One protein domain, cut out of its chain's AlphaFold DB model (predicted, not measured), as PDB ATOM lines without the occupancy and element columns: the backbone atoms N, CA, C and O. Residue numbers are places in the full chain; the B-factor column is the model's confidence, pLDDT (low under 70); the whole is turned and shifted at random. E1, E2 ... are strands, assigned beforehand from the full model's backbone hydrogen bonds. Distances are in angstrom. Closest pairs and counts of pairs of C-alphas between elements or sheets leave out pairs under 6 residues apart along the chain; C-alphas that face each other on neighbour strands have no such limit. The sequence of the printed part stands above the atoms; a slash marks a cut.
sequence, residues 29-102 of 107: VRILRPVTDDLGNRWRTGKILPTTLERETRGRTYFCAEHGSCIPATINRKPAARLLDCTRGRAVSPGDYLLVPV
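Overview. This is residues 29 to 102 of the 107 residues of an uncharacterized protein of Sphingomonas sp. Leaf9 (UniProt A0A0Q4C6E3). A strongly twisted sheet of five strands and a smaller sheet of three lie partly face to face as a small sandwich, their strands crossed. The small sheet E2 E1 E6 packs near E4 and E5, while the hairpin E7 and E8 forms one end of the domain and the long loop of residues 32 to 47 lies at the other. The printed part has 74 residues with eight named strands, E1 to E8 along the chain, and no named helix; its class is all strand. The large sheet has the order E5 E4 E3 E8 E7, and both sheets are antiparallel. The whole is compact and rounded, with a radius of gyration of the C-alphas of 11.4 A and spans of 29 by 27 by 23 A.

Along the chain. In the large sheet, E3 is residues 53 to 57 and E4 residues 60 to 64, each 12.8 A from first to last C-alpha. E5 is residues 70 to 72. E7, the longest strand, is residues 86 to 93, 18.9 A, and bends by 60 degrees at residue 90. E8, residues 96 to 101, measures 16.4 A and ends with C-alpha 101 at (148.014, 229.173, 203.068). In the small sheet, E1 is residues 29 to 31, beginning with C-alpha 29 at (150.905, 221.721, 212.078); E2 is residues 48 to 50 and E6 residues 81 to 84.

Arrangement. E3, E4 and E5 form a meander, each strand the antiparallel neighbour of the one before. N 55 and O 62 of E3 and E4 are 2.8 A apart, within hydrogen-bond range, as are N 71 and O 63 of E5 and E4, also 2.8 A. On the other side of E3 is E8, with N 54 and O 97 at 2.8 A. E7 and E8 form a hairpin, with N 89 and O 98 at 2.7 A. In the small sheet E1 is the inner strand, with N 30 and O 82 of E6 at 2.8 A and N 29 and O 49 of E2 at 2.8 A. The strands of the two sheets stand at 75 degrees. The closest C-alphas of E5 and E6 are those of Pro 72 and Ala 81, 6.8 A apart. E2 runs on into E3 at 93 degrees.

Size, cuts and confidence. The two C-alphas farthest apart are those of Gly 46 and Pro 94, 30.5 A. The printed part has no cut. The link E1 to E2, 16 residues, is long; within it residues 35 to 36 pair with 42 to 43, antiparallel. The mean pLDDT of the printed part is 93.7, and one residue, His 67, is under 70.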
ATOM      1  N   VAL A  29     150.995 223.175 211.965       95.25
ATOM      2  CA  VAL A  29     150.905 221.721 212.078       95.25
ATOM      3  C   VAL A  29     150.190 221.331 213.352       95.25
ATOM      4  O   VAL A  29     150.398 221.929 214.406       95.25
ATOM      5  N   ARG A  30     149.366 220.288 213.270       97.00
ATOM      6  CA  ARG A  30     148.811 219.604 214.435       97.00
ATOM      7  C   ARG A  30     149.596 218.337 214.707       97.00
ATOM      8  O   ARG A  30     149.712 217.477 213.835       97.00
ATOM      9  N   ILE A  31     150.043 218.186 215.943       97.75
ATOM     10  CA  ILE A  31     150.678 216.964 216.420       97.75
ATOM     11  C   ILE A  31     149.610 215.884 216.611       97.75
ATOM     12  O   ILE A  31     148.651 216.055 217.364       97.75
ATOM     13  N   LEU A  32     149.764 214.766 215.909       98.31
ATOM     14  CA  LEU A  32     148.873 213.605 215.969       98.31
ATOM     15  C   LEU A  32     149.377 212.540 216.947       98.31
ATOM     16  O   LEU A  32     148.584 211.766 217.478       98.31
ATOM     17  N   ARG A  33     150.694 212.484 217.167       97.38
ATOM     18  CA  ARG A  33     151.362 211.552 218.083       97.38
ATOM     19  C   ARG A  33     152.528 212.262 218.767       97.38
ATOM     20  O   ARG A  33     153.105 213.143 218.135       97.38
ATOM     21  N   PRO A  34     152.906 211.888 220.003       97.00
ATOM     22  CA  PRO A  34     154.052 212.497 220.661       97.00
ATOM     23  C   PRO A  34     155.306 212.391 219.791       97.00
ATOM     24  O   PRO A  34     155.617 211.314 219.279       97.00
ATOM     25  N   VAL A  35     155.996 213.512 219.615       95.88
ATOM     26  CA  VAL A  35     157.130 213.639 218.699       95.88
ATOM     27  C   VAL A  35     158.199 214.522 219.321       95.88
ATOM     28  O   VAL A  35     157.877 215.483 220.017       95.88
ATOM     29  N   THR A  36     159.457 214.177 219.078       95.75
ATOM     30  CA  THR A  36     160.598 215.032 219.395       95.75
ATOM     31  C   THR A  36     161.034 215.725 218.109       95.75
ATOM     32  O   THR A  36     161.169 215.047 217.087       95.75
ATOM     33  N   ASP A  37     161.187 217.047 218.135       94.81
ATOM     34  CA  ASP A  37     161.798 217.770 217.016       94.81
ATOM     35  C   ASP A  37     163.325 217.572 216.984       94.81
ATOM     36  O   ASP A  37     163.915 216.918 217.847       94.81
ATOM     37  N   ASP A  38     163.969 218.096 215.951       94.31
ATOM     38  CA  ASP A  38     165.423 218.051 215.773       94.31
ATOM     39  C   ASP A  38     166.221 218.820 216.839       94.31
ATOM     40  O   ASP A  38     167.394 218.516 217.051       94.31
ATOM     41  N   LEU A  39     165.588 219.754 217.552       95.06
ATOM     42  CA  LEU A  39     166.179 220.473 218.684       95.06
ATOM     43  C   LEU A  39     165.990 219.745 220.027       95.06
ATOM     44  O   LEU A  39     166.466 220.216 221.058       95.06
ATOM     45  N   GLY A  40     165.303 218.600 220.042       94.50
ATOM     46  CA  GLY A  40     165.070 217.811 221.252       94.50
ATOM     47  C   GLY A  40     163.809 218.191 222.038       94.50
ATOM     48  O   GLY A  40     163.537 217.584 223.080       94.50
ATOM     49  N   ASN A  41     162.991 219.131 221.557       94.25
ATOM     50  CA  ASN A  41     161.738 219.483 222.222       94.25
ATOM     51  C   ASN A  41     160.690 218.400 221.992       94.25
ATOM     52  O   ASN A  41     160.468 217.934 220.874       94.25
ATOM     53  N   ARG A  42     159.982 218.032 223.063       96.00
ATOM     54  CA  ARG A  42     158.929 217.015 223.021       96.00
ATOM     55  C   ARG A  42     157.557 217.657 222.914       96.00
ATOM     56  O   ARG A  42     157.073 218.295 223.849       96.00
ATOM     57  N   TRP A  43     156.878 217.384 221.811       95.50
ATOM     58  CA  TRP A  43     155.537 217.872 221.541       95.50
ATOM     59  C   TRP A  43     154.495 216.793 221.819       95.50
ATOM     60  O   TRP A  43     154.631 215.642 221.405       95.50
ATOM     61  N   ARG A  44     153.438 217.168 222.541       97.25
ATOM     62  CA  ARG A  44     152.320 216.276 222.879       97.25
ATOM     63  C   ARG A  44     151.259 216.286 221.779       97.25
ATOM     64  O   ARG A  44     151.100 217.276 221.067       97.25
ATOM     65  N   THR A  45     150.488 215.204 221.688       98.06
ATOM     66  CA  THR A  45     149.314 215.112 220.808       98.06
ATOM     67  C   THR A  45     148.365 216.292 221.012       98.06
ATOM     68  O   THR A  45     148.125 216.723 222.136       98.06
ATOM     69  N   GLY A  46     147.814 216.807 219.916       96.81
ATOM     70  CA  GLY A  46     146.879 217.927 219.904       96.81
ATOM     71  C   GLY A  46     147.542 219.302 219.888       96.81
ATOM     72  O   GLY A  46     146.863 220.272 219.556       96.81
ATOM     73  N   LYS A  47     148.849 219.405 220.174       96.56
ATOM     74  CA  LYS A  47     149.569 220.678 220.076       96.56
ATOM     75  C   LYS A  47     149.522 221.195 218.636       96.56
ATOM     76  O   LYS A  47     149.676 220.424 217.689       96.56
ATOM     77  N   ILE A  48     149.301 222.497 218.499       94.81
ATOM     78  CA  ILE A  48     149.373 223.218 217.233       94.81
ATOM     79  C   ILE A  48     150.623 224.087 217.272       94.81
ATOM     80  O   ILE A  48     150.855 224.769 218.274       94.81
ATOM     81  N   LEU A  49     151.428 224.015 216.218       91.94
ATOM     82  CA  LEU A  49     152.707 224.711 216.108       91.94
ATOM     83  C   LEU A  49     152.775 225.452 214.771       91.94
ATOM     84  O   LEU A  49     152.257 224.924 213.782       91.94
ATOM     85  N   PRO A  50     153.374 226.650 214.728       92.06
ATOM     86  CA  PRO A  50     153.616 227.350 213.475       92.06
ATOM     87  C   PRO A  50     154.635 226.585 212.623       92.06
ATOM     88  O   PRO A  50     155.514 225.894 213.140       92.06
ATOM     89  N   THR A  51     154.510 226.704 211.308       93.38
ATOM     90  CA  THR A  51     155.450 226.156 210.328       93.38
ATOM     91  C   THR A  51     155.481 227.063 209.106       93.38
ATOM     92  O   THR A  51     154.501 227.739 208.810       93.38
ATOM     93  N   THR A  52     156.592 227.081 208.384       93.38
ATOM     94  CA  THR A  52     156.749 227.876 207.157       93.38
ATOM     95  C   THR A  52     157.320 227.057 206.003       93.38
ATOM     96  O   THR A  52     157.162 227.436 204.842       93.38
ATOM     97  N   LEU A  53     157.942 225.914 206.305       93.38
ATOM     98  CA  LEU A  53     158.661 225.086 205.347       93.38
ATOM     99  C   LEU A  53     158.284 223.613 205.490       93.38
ATOM    100  O   LEU A  53     158.108 223.095 206.593       93.38
ATOM    101  N   GLU A  54     158.241 222.922 204.362       95.75
ATOM    102  CA  GLU A  54     158.251 221.470 204.290       95.75
ATOM    103  C   GLU A  54     159.595 221.012 203.727       95.75
ATOM    104  O   GLU A  54     160.001 221.452 202.652       95.75
ATOM    105  N   ARG A  55     160.281 220.132 204.454       95.38
ATOM    106  CA  ARG A  55     161.585 219.580 204.087       95.38
ATOM    107  C   ARG A  55     161.470 218.098 203.783       95.38
ATOM    108  O   ARG A  55     160.978 217.323 204.601       95.38
ATOM    109  N   GLU A  56     161.989 217.694 202.638       95.94
ATOM    110  CA  GLU A  56     162.071 216.319 202.182       95.94
ATOM    111  C   GLU A  56     163.538 215.889 202.118       95.94
ATOM    112  O   GLU A  56     164.331 216.405 201.334       95.94
ATOM    113  N   THR A  57     163.920 214.935 202.965       93.50
ATOM    114  CA  THR A  57     165.287 214.410 203.009       93.50
ATOM    115  C   THR A  57     165.274 212.903 203.189       93.50
ATOM    116  O   THR A  57     164.590 212.371 204.065       93.50
ATOM    117  N   ARG A  58     166.018 212.190 202.334       92.75
ATOM    118  CA  ARG A  58     166.130 210.718 202.353       92.75
ATOM    119  C   ARG A  58     164.761 210.010 202.394       92.75
ATOM    120  O   ARG A  58     164.572 209.060 203.154       92.75
ATOM    121  N   GLY A  59     163.794 210.510 201.620       92.19
ATOM    122  CA  GLY A  59     162.432 209.964 201.550       92.19
ATOM    123  C   GLY A  59     161.575 210.207 202.800       92.19
ATOM    124  O   GLY A  59     160.589 209.504 203.013       92.19
ATOM    125  N   ARG A  60     161.954 211.159 203.659       94.81
ATOM    126  CA  ARG A  60     161.192 211.563 204.846       94.81
ATOM    127  C   ARG A  60     160.795 213.024 204.749       94.81
ATOM    128  O   ARG A  60     161.603 213.852 204.342       94.81
ATOM    129  N   THR A  61     159.586 213.322 205.206       96.88
ATOM    130  CA  THR A  61     159.031 214.675 205.236       96.88
ATOM    131  C   THR A  61     159.063 215.246 206.650       96.88
ATOM    132  O   THR A  61     158.750 214.550 207.622       96.88
ATOM    133  N   TYR A  62     159.403 216.525 206.752       97.00
ATOM    134  CA  TYR A  62     159.468 217.302 207.980       97.00
ATOM    135  C   TYR A  62     158.758 218.639 207.778       97.00
ATOM    136  O   TYR A  62     158.832 219.220 206.699       97.00
ATOM    137  N   PHE A  63     158.109 219.138 208.821       96.38
ATOM    138  CA  PHE A  63     157.542 220.483 208.856       96.38
ATOM    139  C   PHE A  63     158.408 221.355 209.751       96.38
ATOM    140  O   PHE A  63     158.582 221.034 210.927       96.38
ATOM    141  N   CYS A  64     158.958 222.426 209.194       94.94
ATOM    142  CA  CYS A  64     159.928 223.278 209.861       94.94
ATOM    143  C   CYS A  64     159.355 224.675 210.121       94.94
ATOM    144  O   CYS A  64     158.590 225.213 209.311       94.94
ATOM    145  N   ALA A  65     159.715 225.257 211.260       89.44
ATOM    146  CA  ALA A  65     159.546 226.682 211.522       89.44
ATOM    147  C   ALA A  65     160.711 227.477 210.904       89.44
ATOM    148  O   ALA A  65     161.812 226.950 210.756       89.44
ATOM    149  N   GLU A  66     160.485 228.754 210.590       72.69
ATOM    150  CA  GLU A  66     161.471 229.635 209.936       72.69
ATOM    151  C   GLU A  66     162.786 229.779 210.726       72.69
ATOM    152  O   GLU A  66     163.839 230.015 210.140       72.69
ATOM    153  N   HIS A  67     162.748 229.574 212.049       68.50
ATOM    154  CA  HIS A  67     163.870 229.839 212.956       68.50
ATOM    155  C   HIS A  67     164.229 228.701 213.920       68.50
ATOM    156  O   HIS A  67     164.773 228.976 214.988       68.50
ATOM    157  N   GLY A  68     163.963 227.429 213.615       73.69
ATOM    158  CA  GLY A  68     164.588 226.419 214.477       73.69
ATOM    159  C   GLY A  68     164.161 224.985 214.299       73.69
ATOM    160  O   GLY A  68     164.996 224.168 213.946       73.69
ATOM    161  N   SER A  69     162.911 224.656 214.612       90.81
ATOM    162  CA  SER A  69     162.540 223.254 214.790       90.81
ATOM    163  C   SER A  69     161.886 222.640 213.561       90.81
ATOM    164  O   SER A  69     160.977 223.219 212.961       90.81
ATOM    165  N   CYS A  70     162.318 221.426 213.235       95.25
ATOM    166  CA  CYS A  70     161.730 220.550 212.235       95.25
ATOM    167  C   CYS A  70     161.083 219.333 212.904       95.25
ATOM    168  O   CYS A  70     161.721 218.530 213.588       95.25
ATOM    169  N   ILE A  71     159.791 219.157 212.651       96.06
ATOM    170  CA  ILE A  71     158.984 218.069 213.200       96.06
ATOM    171  C   ILE A  71     158.775 217.018 212.108       96.06
ATOM    172  O   ILE A  71     158.276 217.359 211.034       96.06
ATOM    173  N   PRO A  72     159.094 215.733 212.338       97.06
ATOM    174  CA  PRO A  72     158.839 214.695 211.349       97.06
ATOM    175  C   PRO A  72     157.334 214.530 211.105       97.06
ATOM    176  O   PRO A  72     156.542 214.383 212.039       97.06
ATOM    177  N   ALA A  73     156.937 214.478 209.834       97.06
ATOM    178  CA  ALA A  73     155.551 214.222 209.444       97.06
ATOM    179  C   ALA A  73     155.100 212.806 209.842       97.06
ATOM    180  O   ALA A  73     153.918 212.574 210.101       97.06
ATOM    181  N   THR A  74     156.038 211.858 209.947       97.12
ATOM    182  CA  THR A  74     155.793 210.447 210.282       97.12
ATOM    183  C   THR A  74     156.831 209.887 211.253       97.12
ATOM    184  O   THR A  74     158.025 210.115 211.079       97.12
ATOM    185  N   ILE A  75     156.390 209.060 212.206       94.69
ATOM    186  CA  ILE A  75     157.237 208.245 213.097       94.69
ATOM    187  C   ILE A  75     156.786 206.791 212.989       94.69
ATOM    188  O   ILE A  75     155.588 206.514 213.042       94.69
ATOM    189  N   ASN A  76     157.723 205.849 212.847       93.75
ATOM    190  CA  ASN A  76     157.419 204.415 212.724       93.75
ATOM    191  C   ASN A  76     156.349 204.127 211.651       93.75
ATOM    192  O   ASN A  76     155.415 203.359 211.878       93.75
ATOM    193  N   ARG A  77     156.466 204.800 210.494       93.81
ATOM    194  CA  ARG A  77     155.520 204.754 209.358       93.81
ATOM    195  C   ARG A  77     154.086 205.202 209.681       93.81
ATOM    196  O   ARG A  77     153.175 204.964 208.897       93.81
ATOM    197  N   LYS A  78     153.864 205.857 210.822       96.25
ATOM    198  CA  LYS A  78     152.567 206.404 211.230       96.25
ATOM    199  C   LYS A  78     152.618 207.937 211.209       96.25
ATOM    200  O   LYS A  78     153.618 208.494 211.660       96.25
ATOM    201  N   PRO A  79     151.559 208.637 210.759       97.25
ATOM    202  CA  PRO A  79     151.515 210.102 210.788       97.25
ATOM    203  C   PRO A  79     151.753 210.663 212.198       97.25
ATOM    204  O   PRO A  79     151.056 210.297 213.144       97.25
ATOM    205  N   ALA A  80     152.737 211.534 212.366       97.69
ATOM    206  CA  ALA A  80     153.073 212.173 213.638       97.69
ATOM    207  C   ALA A  80     152.621 213.635 213.680       97.69
ATOM    208  O   ALA A  80     152.178 214.103 214.728       97.69
ATOM    209  N   ALA A  81     152.637 214.320 212.538       97.12
ATOM    210  CA  ALA A  81     152.155 215.683 212.384       97.12
ATOM    211  C   ALA A  81     151.332 215.815 211.099       97.12
ATOM    212  O   ALA A  81     151.545 215.082 210.132       97.12
ATOM    213  N   ARG A  82     150.375 216.743 211.097       96.38
ATOM    214  CA  ARG A  82     149.540 217.062 209.935       96.38
ATOM    215  C   ARG A  82     149.519 218.562 209.704       96.38
ATOM    216  O   ARG A  82     149.182 219.304 210.625       96.38
ATOM    217  N   LEU A  83     149.811 218.971 208.476       95.81
ATOM    218  CA  LEU A  83     149.680 220.350 208.024       95.81
ATOM    219  C   LEU A  83     148.211 220.800 208.044       95.81
ATOM    220  O   LEU A  83     147.312 220.034 207.690       95.81
ATOM    221  N   LEU A  84     147.967 222.025 208.497       93.75
ATOM    222  CA  LEU A  84     146.653 222.654 208.575       93.75
ATOM    223  C   LEU A  84     146.614 223.882 207.674       93.75
ATOM    224  O   LEU A  84     147.534 224.697 207.716       93.75
ATOM    225  N   ASP A  85     145.521 224.015 206.921       88.38
ATOM    226  CA  ASP A  85     145.179 225.201 206.127       88.38
ATOM    227  C   ASP A  85     146.302 225.696 205.203       88.38
ATOM    228  O   ASP A  85     146.340 226.868 204.835       88.38
ATOM    229  N   CYS A  86     147.205 224.803 204.804       93.31
ATOM    230  CA  CYS A  86     148.330 225.105 203.938       93.31
ATOM    231  C   CYS A  86     148.625 223.962 202.982       93.31
ATOM    232  O   CYS A  86     148.287 222.806 203.234       93.31
ATOM    233  N   THR A  87     149.286 224.314 201.888       93.12
ATOM    234  CA  THR A  87     149.782 223.388 200.879       93.12
ATOM    235  C   THR A  87     151.261 223.634 200.619       93.12
ATOM    236  O   THR A  87     151.772 224.734 200.849       93.12
ATOM    237  N   ARG A  88     151.942 222.611 200.097       94.31
ATOM    238  CA  ARG A  88     153.281 222.740 199.525       94.31
ATOM    239  C   ARG A  88     153.229 223.747 198.370       94.31
ATOM    240  O   ARG A  88     152.393 223.625 197.473       94.31
ATOM    241  N   GLY A  89     154.089 224.754 198.432       92.69
ATOM    242  CA  GLY A  89     154.263 225.795 197.426       92.69
ATOM    243  C   GLY A  89     155.567 225.628 196.650       92.69
ATOM    244  O   GLY A  89     155.981 224.513 196.330       92.69
ATOM    245  N   ARG A  90     156.218 226.754 196.326       92.00
ATOM    246  CA  ARG A  90     157.465 226.749 195.548       92.00
ATOM    247  C   ARG A  90     158.615 226.107 196.325       92.00
ATOM    248  O   ARG A  90     158.747 226.326 197.530       92.00
ATOM    249  N   ALA A  91     159.480 225.395 195.611       95.06
ATOM    250  CA  ALA A  91     160.777 224.997 196.137       95.06
ATOM    251  C   ALA A  91     161.658 226.238 196.359       95.06
ATOM    252  O   ALA A  91     161.660 227.159 195.538       95.06
ATOM    253  N   VAL A  92     162.393 226.261 197.468       93.56
ATOM    254  CA  VAL A  92     163.418 227.279 197.772       93.56
ATOM    255  C   VAL A  92     164.826 226.700 197.763       93.56
ATOM    256  O   VAL A  92     165.786 227.431 197.537       93.56
ATOM    257  N   SER A  93     164.953 225.390 197.957       92.25
ATOM    258  CA  SER A  93     166.191 224.631 197.801       92.25
ATOM    259  C   SER A  93     165.843 223.176 197.436       92.25
ATOM    260  O   SER A  93     164.673 222.786 197.524       92.25
ATOM    261  N   PRO A  94     166.811 222.344 197.009       95.00
ATOM    262  CA  PRO A  94     166.572 220.920 196.797       95.00
ATOM    263  C   PRO A  94     166.032 220.238 198.064       95.00
ATOM    264  O   PRO A  94     166.754 220.057 199.041       95.00
ATOM    265  N   GLY A  95     164.755 219.853 198.027       93.38
ATOM    266  CA  GLY A  95     164.059 219.221 199.148       93.38
ATOM    267  C   GLY A  95     163.337 220.186 200.091       93.38
ATOM    268  O   GLY A  95     162.517 219.706 200.864       93.38
ATOM    269  N   ASP A  96     163.540 221.506 200.008       94.38
ATOM    270  CA  ASP A  96     162.820 222.476 200.847       94.38
ATOM    271  C   ASP A  96     161.774 223.254 200.044       94.38
ATOM    272  O   ASP A  96     162.071 223.885 199.024       94.38
ATOM    273  N   TYR A  97     160.547 223.268 200.556       95.00
ATOM    274  CA  TYR A  97     159.388 223.894 199.930       95.00
ATOM    275  C   TYR A  97     158.723 224.867 200.894       95.00
ATOM    276  O   TYR A  97     158.454 224.525 202.044       95.00
ATOM    277  N   LEU A  98     158.397 226.068 200.417       94.06
ATOM    278  CA  LEU A  98     157.589 227.007 201.193       94.06
ATOM    279  C   LEU A  98     156.166 226.489 201.333       94.06
ATOM    280  O   LEU A  98     155.580 225.994 200.371       94.06
ATOM    281  N   LEU A  99     155.597 226.659 202.518       93.88
ATOM    282  CA  LEU A  99     154.194 226.380 202.771       93.88
ATOM    283  C   LEU A  99     153.365 227.626 202.476       93.88
ATOM    284  O   LEU A  99     153.712 228.736 202.878       93.88
ATOM    285  N   VAL A 100     152.266 227.435 201.751       91.81
ATOM    286  CA  VAL A 100     151.379 228.520 201.332       91.81
ATOM    287  C   VAL A 100     149.986 228.275 201.906       91.81
ATOM    288  O   VAL A 100     149.443 227.185 201.706       91.81
ATOM    289  N   PRO A 101     149.381 229.268 202.580       90.81
ATOM    290  CA  PRO A 101     148.014 229.173 203.068       90.81
ATOM    291  C   PRO A 101     147.019 228.874 201.957       90.81
ATOM    292  O   PRO A 101     147.008 229.534 200.913       90.81
ATOM    293  N   VAL A 102     146.142 227.899 202.194       87.81
ATOM    294  CA  VAL A 102     145.018 227.649 201.294       87.81
ATOM    295  C   VAL A 102     144.010 228.782 201.474       87.81
ATOM    296  O   VAL A 102     143.545 229.069 202.577       87.81
TER     297      VAL A 102